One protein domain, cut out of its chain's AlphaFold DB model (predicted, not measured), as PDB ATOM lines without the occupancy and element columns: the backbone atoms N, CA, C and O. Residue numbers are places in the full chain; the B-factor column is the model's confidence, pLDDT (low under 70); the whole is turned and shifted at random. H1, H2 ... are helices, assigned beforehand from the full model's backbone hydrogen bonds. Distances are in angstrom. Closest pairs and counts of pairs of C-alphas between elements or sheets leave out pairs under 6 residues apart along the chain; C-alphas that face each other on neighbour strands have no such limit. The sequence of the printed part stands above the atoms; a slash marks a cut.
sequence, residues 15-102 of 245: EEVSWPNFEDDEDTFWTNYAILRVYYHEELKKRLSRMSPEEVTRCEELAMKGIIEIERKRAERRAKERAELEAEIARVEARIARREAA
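Overview. This is residues 15 to 102 of the 245 residues of an uncharacterized protein of Vitrella brassicaformis (strain CCMP3155) (UniProt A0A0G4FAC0). Picture a small head with one very long arm: two short helices, H1 and H2, sit at the first end of the long helix H3, and the rest of H3, residues 68 to 102, sticks out alone. In the head, H1 crosses H3 nearly at a right angle, and H2 makes a corner with H1. The printed part has 88 residues with three named helices, in the order H1, H2, H3, and no named strand; the class is all helix. The whole is extended, with a radius of gyration of the C-alphas of 22.6 A, and spans 75 by 22 by 17 A, the arm making the length.

Along the chain. Start at Glu 15, with its C-alpha at (3.920, -44.586, -5.416); residues 15 to 25 hold no named element. Find C-alpha 26 at (23.219, -44.674, -12.138); there H1 begins, and it runs over residues 26 to 39 for 19.8 A. H2 takes residues 41 to 48 and measures 10.5 A. Look next at C-alpha 53, at (14.897, -63.397, -12.418), where H3 begins; it holds residues 53 to 102 and runs 73.8 A to C-alpha 102 at (60.114, -18.691, 25.059).

Arrangement. Begin with H1 and H2, which touch only at the corner by their link, and only just, with 3 pairs of C-alphas within 8 A. The closest C-alphas are those of Leu 36 and Leu 44, 5.7 A apart, and H1 touches with residues 36 to 37 alone. Their lines stand at a steep tilt of 50 degrees, opposite ways. H2 and H3 are close but not clearly touching: their closest C-alphas, of Leu 48 and Val 56, are 6.5 A apart. They run opposite ways at a steep tilt of 44 degrees. Now go to Trp 30 and Gly 66, whose C-alphas, 6.3 A apart, are the closest of H1 and H3. These two helices touch and stand about perpendicular, at 88 degrees; H3 touches with residues 62 to 66 alone. In H1, H2 and H3 every O i to N i+4 pair is within hydrogen-bond range.

Size, cuts and confidence. The two C-alphas farthest apart are those of Ser 52 and Ala 102, 75.5 A. Residues 68 to 102, which belong to H3, stand free; without them the body has 53 residues and spans 22 by 22 by 18 A. The links from H1 to H2 and from H2 to H3 are tight, and the printed part has no cut. The mean pLDDT of the printed part is 80.5; look for values under 70 at residues 20, 22, 24, 66 to 67 and 70 to 71 of this model.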
ATOM      1  N   GLU A  15       4.189 -44.735  -3.977       77.81
ATOM      2  CA  GLU A  15       3.920 -44.586  -5.416       77.81
ATOM      3  C   GLU A  15       4.557 -43.322  -6.015       77.81
ATOM      4  O   GLU A  15       4.884 -43.309  -7.201       77.81
ATOM      5  N   GLU A  16       4.833 -42.299  -5.196       78.19
ATOM      6  CA  GLU A  16       5.570 -41.091  -5.612       78.19
ATOM      7  C   GLU A  16       7.037 -41.396  -5.952       78.19
ATOM      8  O   GLU A  16       7.688 -40.632  -6.667       78.19
ATOM      9  N   VAL A  17       7.575 -42.515  -5.453       75.25
ATOM     10  CA  VAL A  17       8.925 -42.963  -5.794       75.25
ATOM     11  C   VAL A  17       8.859 -43.751  -7.091       75.25
ATOM     12  O   VAL A  17       8.480 -44.931  -7.102       75.25
ATOM     13  N   SER A  18       9.254 -43.095  -8.184       74.69
ATOM     14  CA  SER A  18       9.386 -43.731  -9.493       74.69
ATOM     15  C   SER A  18      10.217 -45.000  -9.363       74.69
ATOM     16  O   SER A  18      11.306 -44.983  -8.779       74.69
ATOM     17  N   TRP A  19       9.690 -46.112  -9.883       75.25
ATOM     18  CA  TRP A  19      10.476 -47.334  -9.963       75.25
ATOM     19  C   TRP A  19      11.725 -47.049 -10.806       75.25
ATOM     20  O   TRP A  19      11.571 -46.531 -11.912       75.25
ATOM     21  N   PRO A  20      12.932 -47.312 -10.282       69.12
ATOM     22  CA  PRO A  20      14.152 -46.961 -10.985       69.12
ATOM     23  C   PRO A  20      14.259 -47.791 -12.269       69.12
ATOM     24  O   PRO A  20      14.204 -49.021 -12.230       69.12
ATOM     25  N   ASN A  21      14.368 -47.114 -13.410       73.19
ATOM     26  CA  ASN A  21      14.550 -47.764 -14.698       73.19
ATOM     27  C   ASN A  21      16.033 -48.112 -14.874       73.19
ATOM     28  O   ASN A  21      16.915 -47.341 -14.508       73.19
ATOM     29  N   PHE A  22      16.332 -49.264 -15.470       67.56
ATOM     30  CA  PHE A  22      17.710 -49.695 -15.727       67.56
ATOM     31  C   PHE A  22      18.453 -48.825 -16.752       67.56
ATOM     32  O   PHE A  22      19.662 -48.991 -16.922       67.56
ATOM     33  N   GLU A  23      17.722 -47.968 -17.467       72.44
ATOM     34  CA  GLU A  23      18.248 -46.969 -18.403       72.44
ATOM     35  C   GLU A  23      18.410 -45.578 -17.771       72.44
ATOM     36  O   GLU A  23      18.978 -44.693 -18.413       72.44
ATOM     37  N   ASP A  24      17.934 -45.378 -16.536       69.31
ATOM     38  CA  ASP A  24      18.185 -44.138 -15.801       69.31
ATOM     39  C   ASP A  24      19.688 -43.984 -15.536       69.31
ATOM     40  O   ASP A  24      20.451 -44.957 -15.512       69.31
ATOM     41  N   ASP A  25      20.128 -42.747 -15.297       73.44
ATOM     42  CA  ASP A  25      21.483 -42.537 -14.809       73.44
ATOM     43  C   ASP A  25      21.684 -43.271 -13.470       73.44
ATOM     44  O   ASP A  25      20.775 -43.382 -12.642       73.44
ATOM     45  N   GLU A  26      22.893 -43.796 -13.268       71.38
ATOM     46  CA  GLU A  26      23.219 -44.674 -12.138       71.38
ATOM     47  C   GLU A  26      22.950 -44.001 -10.775       71.38
ATOM     48  O   GLU A  26      22.532 -44.671  -9.826       71.38
ATOM     49  N   ASP A  27      23.102 -42.671 -10.689       72.56
ATOM     50  CA  ASP A  27      22.828 -41.895  -9.474       72.56
ATOM     51  C   ASP A  27      21.312 -41.833  -9.183       72.56
ATOM     52  O   ASP A  27      20.895 -42.009  -8.031       72.56
ATOM     53  N   THR A  28      20.473 -41.623 -10.201       76.25
ATOM     54  CA  THR A  28      19.004 -41.613 -10.074       76.25
ATOM     55  C   THR A  28      18.453 -42.999  -9.754       76.25
ATOM     56  O   THR A  28      17.650 -43.132  -8.821       76.25
ATOM     57  N   PHE A  29      18.936 -44.038 -10.449       81.50
ATOM     58  CA  PHE A  29      18.584 -45.429 -10.158       81.50
ATOM     59  C   PHE A  29      18.856 -45.749  -8.685       81.50
ATOM     60  O   PHE A  29      17.968 -46.193  -7.949       81.50
ATOM     61  N   TRP A  30      20.078 -45.456  -8.229       74.25
ATOM     62  CA  TRP A  30      20.496 -45.746  -6.863       74.25
ATOM     63  C   TRP A  30      19.695 -44.952  -5.832       74.25
ATOM     64  O   TRP A  30      19.288 -45.506  -4.809       74.25
ATOM     65  N   THR A  31      19.433 -43.671  -6.094       76.75
ATOM     66  CA  THR A  31      18.693 -42.804  -5.170       76.75
ATOM     67  C   THR A  31      17.283 -43.339  -4.926       76.75
ATOM     68  O   THR A  31      16.882 -43.519  -3.775       76.75
ATOM     69  N   ASN A  32      16.553 -43.671  -5.991       78.94
ATOM     70  CA  ASN A  32      15.194 -44.200  -5.886       78.94
ATOM     71  C   ASN A  32      15.170 -45.598  -5.254       78.94
ATOM     72  O   ASN A  32      14.342 -45.870  -4.380       78.94
ATOM     73  N   TYR A  33      16.124 -46.462  -5.620       78.56
ATOM     74  CA  TYR A  33      16.276 -47.781  -5.007       78.56
ATOM     75  C   TYR A  33      16.556 -47.683  -3.497       78.56
ATOM     76  O   TYR A  33      15.932 -48.382  -2.696       78.56
ATOM     77  N   ALA A  34      17.447 -46.780  -3.076       75.00
ATOM     78  CA  ALA A  34      17.771 -46.559  -1.669       75.00
ATOM     79  C   ALA A  34      16.572 -46.013  -0.876       75.00
ATOM     80  O   ALA A  34      16.325 -46.474   0.240       75.00
ATOM     81  N   ILE A  35      15.799 -45.085  -1.452       74.88
ATOM     82  CA  ILE A  35      14.569 -44.557  -0.840       74.88
ATOM     83  C   ILE A  35      13.555 -45.684  -0.623       74.88
ATOM     84  O   ILE A  35      13.045 -45.833   0.490       74.88
ATOM     85  N   LEU A  36      13.300 -46.510  -1.644       76.19
ATOM     86  CA  LEU A  36      12.391 -47.655  -1.529       76.19
ATOM     87  C   LEU A  36      12.887 -48.662  -0.487       76.19
ATOM     88  O   LEU A  36      12.111 -49.119   0.346       76.19
ATOM     89  N   ARG A  37      14.190 -48.958  -0.463       77.25
ATOM     90  CA  ARG A  37      14.770 -49.906   0.495       77.25
ATOM     91  C   ARG A  37      14.661 -49.435   1.944       77.25
ATOM     92  O   ARG A  37      14.399 -50.257   2.817       77.25
ATOM     93  N   VAL A  38      14.891 -48.147   2.203       74.50
ATOM     94  CA  VAL A  38      14.926 -47.576   3.561       74.50
ATOM     95  C   VAL A  38      13.528 -47.257   4.081       74.50
ATOM     96  O   VAL A  38      13.226 -47.538   5.238       74.50
ATOM     97  N   TYR A  39      12.670 -46.667   3.248       77.88
ATOM     98  CA  TYR A  39      11.382 -46.133   3.695       77.88
ATOM     99  C   TYR A  39      10.183 -47.011   3.332       77.88
ATOM    100  O   TYR A  39       9.156 -46.908   4.005       77.88
ATOM    101  N   TYR A  40      10.307 -47.867   2.312       81.50
ATOM    102  CA  TYR A  40       9.199 -48.607   1.698       81.50
ATOM    103  C   TYR A  40       9.567 -50.060   1.369       81.50
ATOM    104  O   TYR A  40       9.308 -50.552   0.271       81.50
ATOM    105  N   HIS A  41      10.172 -50.760   2.331       78.75
ATOM    106  CA  HIS A  41      10.718 -52.106   2.129       78.75
ATOM    107  C   HIS A  41       9.699 -53.116   1.567       78.75
ATOM    108  O   HIS A  41      10.031 -53.908   0.686       78.75
ATOM    109  N   GLU A  42       8.447 -53.059   2.026       83.88
ATOM    110  CA  GLU A  42       7.381 -53.943   1.535       83.88
ATOM    111  C   GLU A  42       6.964 -53.625   0.091       83.88
ATOM    112  O   GLU A  42       6.715 -54.534  -0.701       83.88
ATOM    113  N   GLU A  43       6.973 -52.347  -0.300       84.50
ATOM    114  CA  GLU A  43       6.724 -51.968  -1.692       84.50
ATOM    115  C   GLU A  43       7.895 -52.390  -2.592       84.50
ATOM    116  O   GLU A  43       7.673 -52.900  -3.689       84.50
ATOM    117  N   LEU A  44       9.139 -52.268  -2.116       84.81
ATOM    118  CA  LEU A  44      10.311 -52.772  -2.833       84.81
ATOM    119  C   LEU A  44      10.198 -54.280  -3.095       84.81
ATOM    120  O   LEU A  44      10.370 -54.708  -4.234       84.81
ATOM    121  N   LYS A  45       9.850 -55.082  -2.079       85.25
ATOM    122  CA  LYS A  45       9.619 -56.531  -2.245       85.25
ATOM    123  C   LYS A  45       8.536 -56.820  -3.276       85.25
ATOM    124  O   LYS A  45       8.726 -57.663  -4.146       85.25
ATOM    125  N   LYS A  46       7.408 -56.113  -3.194       88.31
ATOM    126  CA  LYS A  46       6.287 -56.282  -4.122       88.31
ATOM    127  C   LYS A  46       6.702 -55.980  -5.561       88.31
ATOM    128  O   LYS A  46       6.336 -56.732  -6.462       88.31
ATOM    129  N   ARG A  47       7.489 -54.928  -5.788       86.75
ATOM    130  CA  ARG A  47       7.994 -54.576  -7.122       86.75
ATOM    131  C   ARG A  47       9.025 -55.589  -7.627       86.75
ATOM    132  O   ARG A  47       8.868 -56.065  -8.745       86.75
ATOM    133  N   LEU A  48       9.969 -56.025  -6.787       86.75
ATOM    134  CA  LEU A  48      10.923 -57.092  -7.133       86.75
ATOM    135  C   LEU A  48      10.223 -58.424  -7.442       86.75
ATOM    136  O   LEU A  48      10.614 -59.116  -8.370       86.75
ATOM    137  N   SER A  49       9.143 -58.770  -6.732       87.06
ATOM    138  CA  SER A  49       8.400 -60.021  -6.970       87.06
ATOM    139  C   SER A  49       7.663 -60.074  -8.316       87.06
ATOM    140  O   SER A  49       7.209 -61.138  -8.726       87.06
ATOM    141  N   ARG A  50       7.514 -58.924  -8.986       89.81
ATOM    142  CA  ARG A  50       6.895 -58.803 -10.314       89.81
ATOM    143  C   ARG A  50       7.914 -58.833 -11.454       89.81
ATOM    144  O   ARG A  50       7.495 -58.843 -12.606       89.81
ATOM    145  N   MET A  51       9.206 -58.805 -11.136       88.50
ATOM    146  CA  MET A  51      10.290 -58.811 -12.113       88.50
ATOM    147  C   MET A  51      10.663 -60.231 -12.530       88.50
ATOM    148  O   MET A  51      10.440 -61.192 -11.786       88.50
ATOM    149  N   SER A  52      11.268 -60.358 -13.710       91.00
ATOM    150  CA  SER A  52      11.920 -61.606 -14.103       91.00
ATOM    151  C   SER A  52      13.183 -61.847 -13.258       91.00
ATOM    152  O   SER A  52      13.775 -60.896 -12.737       91.00
ATOM    153  N   PRO A  53      13.648 -63.101 -13.121       86.69
ATOM    154  CA  PRO A  53      14.897 -63.397 -12.418       86.69
ATOM    155  C   PRO A  53      16.098 -62.597 -12.947       86.69
ATOM    156  O   PRO A  53      16.904 -62.106 -12.162       86.69
ATOM    157  N   GLU A  54      16.191 -62.410 -14.264       85.88
ATOM    158  CA  GLU A  54      17.268 -61.657 -14.915       85.88
ATOM    159  C   GLU A  54      17.238 -60.167 -14.545       85.88
ATOM    160  O   GLU A  54      18.280 -59.554 -14.303       85.88
ATOM    161  N   GLU A  55      16.043 -59.580 -14.465       84.00
ATOM    162  CA  GLU A  55      15.851 -58.193 -14.041       84.00
ATOM    163  C   GLU A  55      16.211 -58.000 -12.565       84.00
ATOM    164  O   GLU A  55      16.854 -57.009 -12.210       84.00
ATOM    165  N   VAL A  56      15.858 -58.964 -11.707       81.81
ATOM    166  CA  VAL A  56      16.238 -58.947 -10.287       81.81
ATOM    167  C   VAL A  56      17.756 -58.989 -10.144       81.81
ATOM    168  O   VAL A  56      18.317 -58.138  -9.455       81.81
ATOM    169  N   THR A  57      18.439 -59.900 -10.845       83.19
ATOM    170  CA  THR A  57      19.908 -59.978 -10.818       83.19
ATOM    171  C   THR A  57      20.547 -58.665 -11.266       83.19
ATOM    172  O   THR A  57      21.423 -58.136 -10.582       83.19
ATOM    173  N   ARG A  58      20.066 -58.069 -12.363       81.31
ATOM    174  CA  ARG A  58      20.569 -56.772 -12.839       81.31
ATOM    175  C   ARG A  58      20.347 -55.652 -11.817       81.31
ATOM    176  O   ARG A  58      21.214 -54.796 -11.636       81.31
ATOM    177  N   CYS A  59      19.205 -55.656 -11.131       79.25
ATOM    178  CA  CYS A  59      18.897 -54.704 -10.067       79.25
ATOM    179  C   CYS A  59      19.851 -54.848  -8.872       79.25
ATOM    180  O   CYS A  59      20.321 -53.844  -8.334       79.25
ATOM    181  N   GLU A  60      20.160 -56.080  -8.466       75.75
ATOM    182  CA  GLU A  60      21.098 -56.375  -7.378       75.75
ATOM    183  C   GLU A  60      22.535 -55.971  -7.728       75.75
ATOM    184  O   GLU A  60      23.224 -55.373  -6.898       75.75
ATOM    185  N   GLU A  61      22.978 -56.217  -8.962       79.94
ATOM    186  CA  GLU A  61      24.301 -55.805  -9.443       79.94
ATOM    187  C   GLU A  61      24.481 -54.283  -9.411       79.94
ATOM    188  O   GLU A  61      25.500 -53.784  -8.924       79.94
ATOM    189  N   LEU A  62      23.489 -53.532  -9.899       75.75
ATOM    190  CA  LEU A  62      23.504 -52.067  -9.865       75.75
ATOM    191  C   LEU A  62      23.448 -51.539  -8.426       75.75
ATOM    192  O   LEU A  62      24.190 -50.621  -8.068       75.75
ATOM    193  N   ALA A  63      22.637 -52.159  -7.564       71.94
ATOM    194  CA  ALA A  63      22.589 -51.811  -6.148       71.94
ATOM    195  C   ALA A  63      23.947 -52.036  -5.458       71.94
ATOM    196  O   ALA A  63      24.394 -51.187  -4.680       71.94
ATOM    197  N   MET A  64      24.625 -53.147  -5.763       71.88
ATOM    198  CA  MET A  64      25.937 -53.475  -5.206       71.88
ATOM    199  C   MET A  64      27.019 -52.497  -5.674       71.88
ATOM    200  O   MET A  64      27.786 -51.994  -4.850       71.88
ATOM    201  N   LYS A  65      27.050 -52.164  -6.970       71.81
ATOM    202  CA  LYS A  65      27.969 -51.154  -7.522       71.81
ATOM    203  C   LYS A  65      27.811 -49.804  -6.827       71.81
ATOM    204  O   LYS A  65      28.803 -49.228  -6.380       71.81
ATOM    205  N   GLY A  66      26.571 -49.348  -6.640       69.88
ATOM    206  CA  GLY A  66      26.304 -48.096  -5.936       69.88
ATOM    207  C   GLY A  66      26.751 -48.111  -4.468       69.88
ATOM    208  O   GLY A  66      27.294 -47.119  -3.981       69.88
ATOM    209  N   ILE A  67      26.602 -49.238  -3.757       68.62
ATOM    210  CA  ILE A  67      27.112 -49.386  -2.378       68.62
ATOM    211  C   ILE A  67      28.639 -49.264  -2.342       68.62
ATOM    212  O   ILE A  67      29.171 -48.503  -1.532       68.62
ATOM    213  N   ILE A  68      29.337 -49.985  -3.225       72.44
ATOM    214  CA  ILE A  68      30.805 -49.966  -3.303       72.44
ATOM    215  C   ILE A  68      31.306 -48.540  -3.559       72.44
ATOM    216  O   ILE A  68      32.220 -48.064  -2.882       72.44
ATOM    217  N   GLU A  69      30.678 -47.830  -4.491       71.12
ATOM    218  CA  GLU A  69      31.054 -46.465  -4.854       71.12
ATOM    219  C   GLU A  69      30.827 -45.465  -3.705       71.12
ATOM    220  O   GLU A  69      31.640 -44.561  -3.480       71.12
ATOM    221  N   ILE A  70      29.759 -45.636  -2.920       68.56
ATOM    222  CA  ILE A  70      29.501 -44.816  -1.726       68.56
ATOM    223  C   ILE A  70      30.551 -45.054  -0.652       68.56
ATOM    224  O   ILE A  70      31.057 -44.086  -0.077       68.56
ATOM    225  N   GLU A  71      30.883 -46.312  -0.378       69.94
ATOM    226  CA  GLU A  71      31.895 -46.645   0.620       69.94
ATOM    227  C   GLU A  71      33.276 -46.138   0.206       69.94
ATOM    228  O   GLU A  71      33.980 -45.550   1.031       69.94
ATOM    229  N   ARG A  72      33.617 -46.216  -1.087       73.88
ATOM    230  CA  ARG A  72      34.829 -45.598  -1.640       73.88
ATOM    231  C   ARG A  72      34.863 -44.091  -1.375       73.88
ATOM    232  O   ARG A  72      35.802 -43.591  -0.759       73.88
ATOM    233  N   LYS A  73      33.803 -43.362  -1.735       70.06
ATOM    234  CA  LYS A  73      33.692 -41.907  -1.500       70.06
ATOM    235  C   LYS A  73      33.687 -41.535  -0.010       70.06
ATOM    236  O   LYS A  73      34.155 -40.460   0.372       70.06
ATOM    237  N   ARG A  74      33.131 -42.380   0.865       70.19
ATOM    238  CA  ARG A  74      33.196 -42.202   2.328       70.19
ATOM    239  C   ARG A  74      34.612 -42.412   2.851       70.19
ATOM    240  O   ARG A  74      35.058 -41.627   3.682       70.19
ATOM    241  N   ALA A  75      35.323 -43.423   2.359       73.06
ATOM    242  CA  ALA A  75      36.723 -43.653   2.695       73.06
ATOM    243  C   ALA A  75      37.610 -42.478   2.255       73.06
ATOM    244  O   ALA A  75      38.385 -41.979   3.065       73.06
ATOM    245  N   GLU A  76      37.425 -41.965   1.035       77.38
ATOM    246  CA  GLU A  76      38.150 -40.790   0.526       77.38
ATOM    247  C   GLU A  76      37.929 -39.544   1.402       77.38
ATOM    248  O   GLU A  76      38.884 -38.848   1.748       77.38
ATOM    249  N   ARG A  77      36.684 -39.278   1.830       77.81
ATOM    250  CA  ARG A  77      36.387 -38.166   2.753       77.81
ATOM    251  C   ARG A  77      37.039 -38.344   4.117       77.81
ATOM    252  O   ARG A  77      37.681 -37.412   4.587       77.81
ATOM    253  N   ARG A  78      36.937 -39.536   4.714       77.31
ATOM    254  CA  ARG A  78      37.589 -39.839   5.998       77.31
ATOM    255  C   ARG A  78      39.105 -39.678   5.916       77.31
ATOM    256  O   ARG A  78      39.709 -39.143   6.837       77.31
ATOM    257  N   ALA A  79      39.718 -40.105   4.813       86.50
ATOM    258  CA  ALA A  79      41.149 -39.928   4.586       86.50
ATOM    259  C   ALA A  79      41.527 -38.442   4.501       86.50
ATOM    260  O   ALA A  79      42.520 -38.022   5.092       86.50
ATOM    261  N   LYS A  80      40.708 -37.634   3.818       88.19
ATOM    262  CA  LYS A  80      40.910 -36.187   3.737       88.19
ATOM    263  C   LYS A  80      40.779 -35.506   5.104       88.19
ATOM    264  O   LYS A  80      41.658 -34.743   5.479       88.19
ATOM    265  N   GLU A  81      39.720 -35.810   5.850       85.81
ATOM    266  CA  GLU A  81      39.490 -35.269   7.199       85.81
ATOM    267  C   GLU A  81      40.619 -35.658   8.159       85.81
ATOM    268  O   GLU A  81      41.125 -34.817   8.896       85.81
ATOM    269  N   ARG A  82      41.083 -36.913   8.095       86.94
ATOM    270  CA  ARG A  82      42.245 -37.375   8.863       86.94
ATOM    271  C   ARG A  82      43.498 -36.561   8.535       86.94
ATOM    272  O   ARG A  82      44.170 -36.113   9.456       86.94
ATOM    273  N   ALA A  83      43.792 -36.335   7.255       90.38
ATOM    274  CA  ALA A  83      44.954 -35.545   6.848       90.38
ATOM    275  C   ALA A  83      44.860 -34.076   7.308       90.38
ATOM    276  O   ALA A  83      45.861 -33.484   7.711       90.38
ATOM    277  N   GLU A  84      43.661 -33.484   7.276       88.12
ATOM    278  CA  GLU A  84      43.415 -32.127   7.779       88.12
ATOM    279  C   GLU A  84      43.642 -32.046   9.303       88.12
ATOM    280  O   GLU A  84      44.343 -31.144   9.766       88.12
ATOM    281  N   LEU A  85      43.136 -33.020  10.068       88.06
ATOM    282  CA  LEU A  85      43.332 -33.101  11.520       88.06
ATOM    283  C   LEU A  85      44.796 -33.346  11.905       88.06
ATOM    284  O   LEU A  85      45.306 -32.688  12.807       88.06
ATOM    285  N   GLU A  86      45.498 -34.243  11.209       89.25
ATOM    286  CA  GLU A  86      46.926 -34.500  11.435       89.25
ATOM    287  C   GLU A  86      47.765 -33.231  11.191       89.25
ATOM    288  O   GLU A  86      48.660 -32.905  11.975       89.25
ATOM    289  N   ALA A  87      47.428 -32.446  10.161       92.81
ATOM    290  CA  ALA A  87      48.078 -31.163   9.907       92.81
ATOM    291  C   ALA A  87      47.781 -30.117  10.997       92.81
ATOM    292  O   ALA A  87      48.645 -29.296  11.321       92.81
ATOM    293  N   GLU A  88      46.574 -30.113  11.565       89.75
ATOM    294  CA  GLU A  88      46.211 -29.215  12.662       89.75
ATOM    295  C   GLU A  88      46.917 -29.587  13.971       89.75
ATOM    296  O   GLU A  88      47.480 -28.704  14.624       89.75
ATOM    297  N   ILE A  89      46.984 -30.880  14.300       89.19
ATOM    298  CA  ILE A  89      47.738 -31.398  15.450       89.19
ATOM    299  C   ILE A  89      49.199 -30.944  15.361       89.19
ATOM    300  O   ILE A  89      49.689 -30.282  16.278       89.19
ATOM    301  N   ALA A  90      49.854 -31.159  14.216       93.06
ATOM    302  CA  ALA A  90      51.244 -30.748  14.011       93.06
ATOM    303  C   ALA A  90      51.454 -29.229  14.201       93.06
ATOM    304  O   ALA A  90      52.465 -28.783  14.755       93.06
ATOM    305  N   ARG A  91      50.491 -28.395  13.780       93.38
ATOM    306  CA  ARG A  91      50.548 -26.936  14.001       93.38
ATOM    307  C   ARG A  91      50.423 -26.570  15.477       93.38
ATOM    308  O   ARG A  91      51.106 -25.648  15.936       93.38
ATOM    309  N   VAL A  92      49.538 -27.241  16.211       92.44
ATOM    310  CA  VAL A  92      49.326 -26.994  17.642       92.44
ATOM    311  C   VAL A  92      50.557 -27.404  18.442       92.44
ATOM    312  O   VAL A  92      51.026 -26.608  19.258       92.44
ATOM    313  N   GLU A  93      51.134 -28.569  18.152       90.94
ATOM    314  CA  GLU A  93      52.370 -29.053  18.775       90.94
ATOM    315  C   GLU A  93      53.530 -28.073  18.564       90.94
ATOM    316  O   GLU A  93      54.183 -27.655  19.523       90.94
ATOM    317  N   ALA A  94      53.724 -27.582  17.334       92.88
ATOM    318  CA  ALA A  94      54.747 -26.578  17.046       92.88
ATOM    319  C   ALA A  94      54.533 -25.267  17.829       92.88
ATOM    320  O   ALA A  94      55.492 -24.605  18.236       92.88
ATOM    321  N   ARG A  95      53.276 -24.866  18.060       89.56
ATOM    322  CA  ARG A  95      52.949 -23.674  18.854       89.56
ATOM    323  C   ARG A  95      53.239 -23.878  20.340       89.56
ATOM    324  O   ARG A  95      53.708 -22.934  20.978       89.56
ATOM    325  N   ILE A  96      52.963 -25.066  20.879       89.25
ATOM    326  CA  ILE A  96      53.284 -25.430  22.266       89.25
ATOM    327  C   ILE A  96      54.800 -25.384  22.467       89.25
ATOM    328  O   ILE A  96      55.267 -24.610  23.302       89.25
ATOM    329  N   ALA A  97      55.566 -26.063  21.608       89.31
ATOM    330  CA  ALA A  97      57.026 -26.090  21.685       89.31
ATOM    331  C   ALA A  97      57.652 -24.680  21.654       89.31
ATOM    332  O   ALA A  97      58.574 -24.371  22.410       89.31
ATOM    333  N   ARG A  98      57.117 -23.767  20.826       90.06
ATOM    334  CA  ARG A  98      57.573 -22.363  20.791       90.06
ATOM    335  C   ARG A  98      57.301 -21.612  22.094       90.06
ATOM    336  O   ARG A  98      58.134 -20.809  22.511       90.06
ATOM    337  N   ARG A  99      56.141 -21.832  22.720       86.44
ATOM    338  CA  ARG A  99      55.794 -21.192  24.000       86.44
ATOM    339  C   ARG A  99      56.681 -21.696  25.131       86.44
ATOM    340  O   ARG A  99      57.136 -20.888  25.933       86.44
ATOM    341  N   GLU A 100      56.966 -22.993  25.154       82.25
ATOM    342  CA  GLU A 100      57.877 -23.597  26.128       82.25
ATOM    343  C   GLU A 100      59.300 -23.046  25.980       82.25
ATOM    344  O   GLU A 100      59.893 -22.603  26.963       82.25
ATOM    345  N   ALA A 101      59.813 -22.955  24.749       82.50
ATOM    346  CA  ALA A 101      61.126 -22.367  24.483       82.50
ATOM    347  C   ALA A 101      61.211 -20.889  24.915       82.50
ATOM    348  O   ALA A 101      62.197 -20.476  25.529       82.50
ATOM    349  N   ALA A 102      60.170 -20.094  24.645       78.44
ATOM    350  CA  ALA A 102      60.114 -18.691  25.059       78.44
ATOM    351  C   ALA A 102      60.067 -18.532  26.590       78.44
ATOM    352  O   ALA A 102      60.781 -17.694  27.138       78.44
TER     353      ALA A 102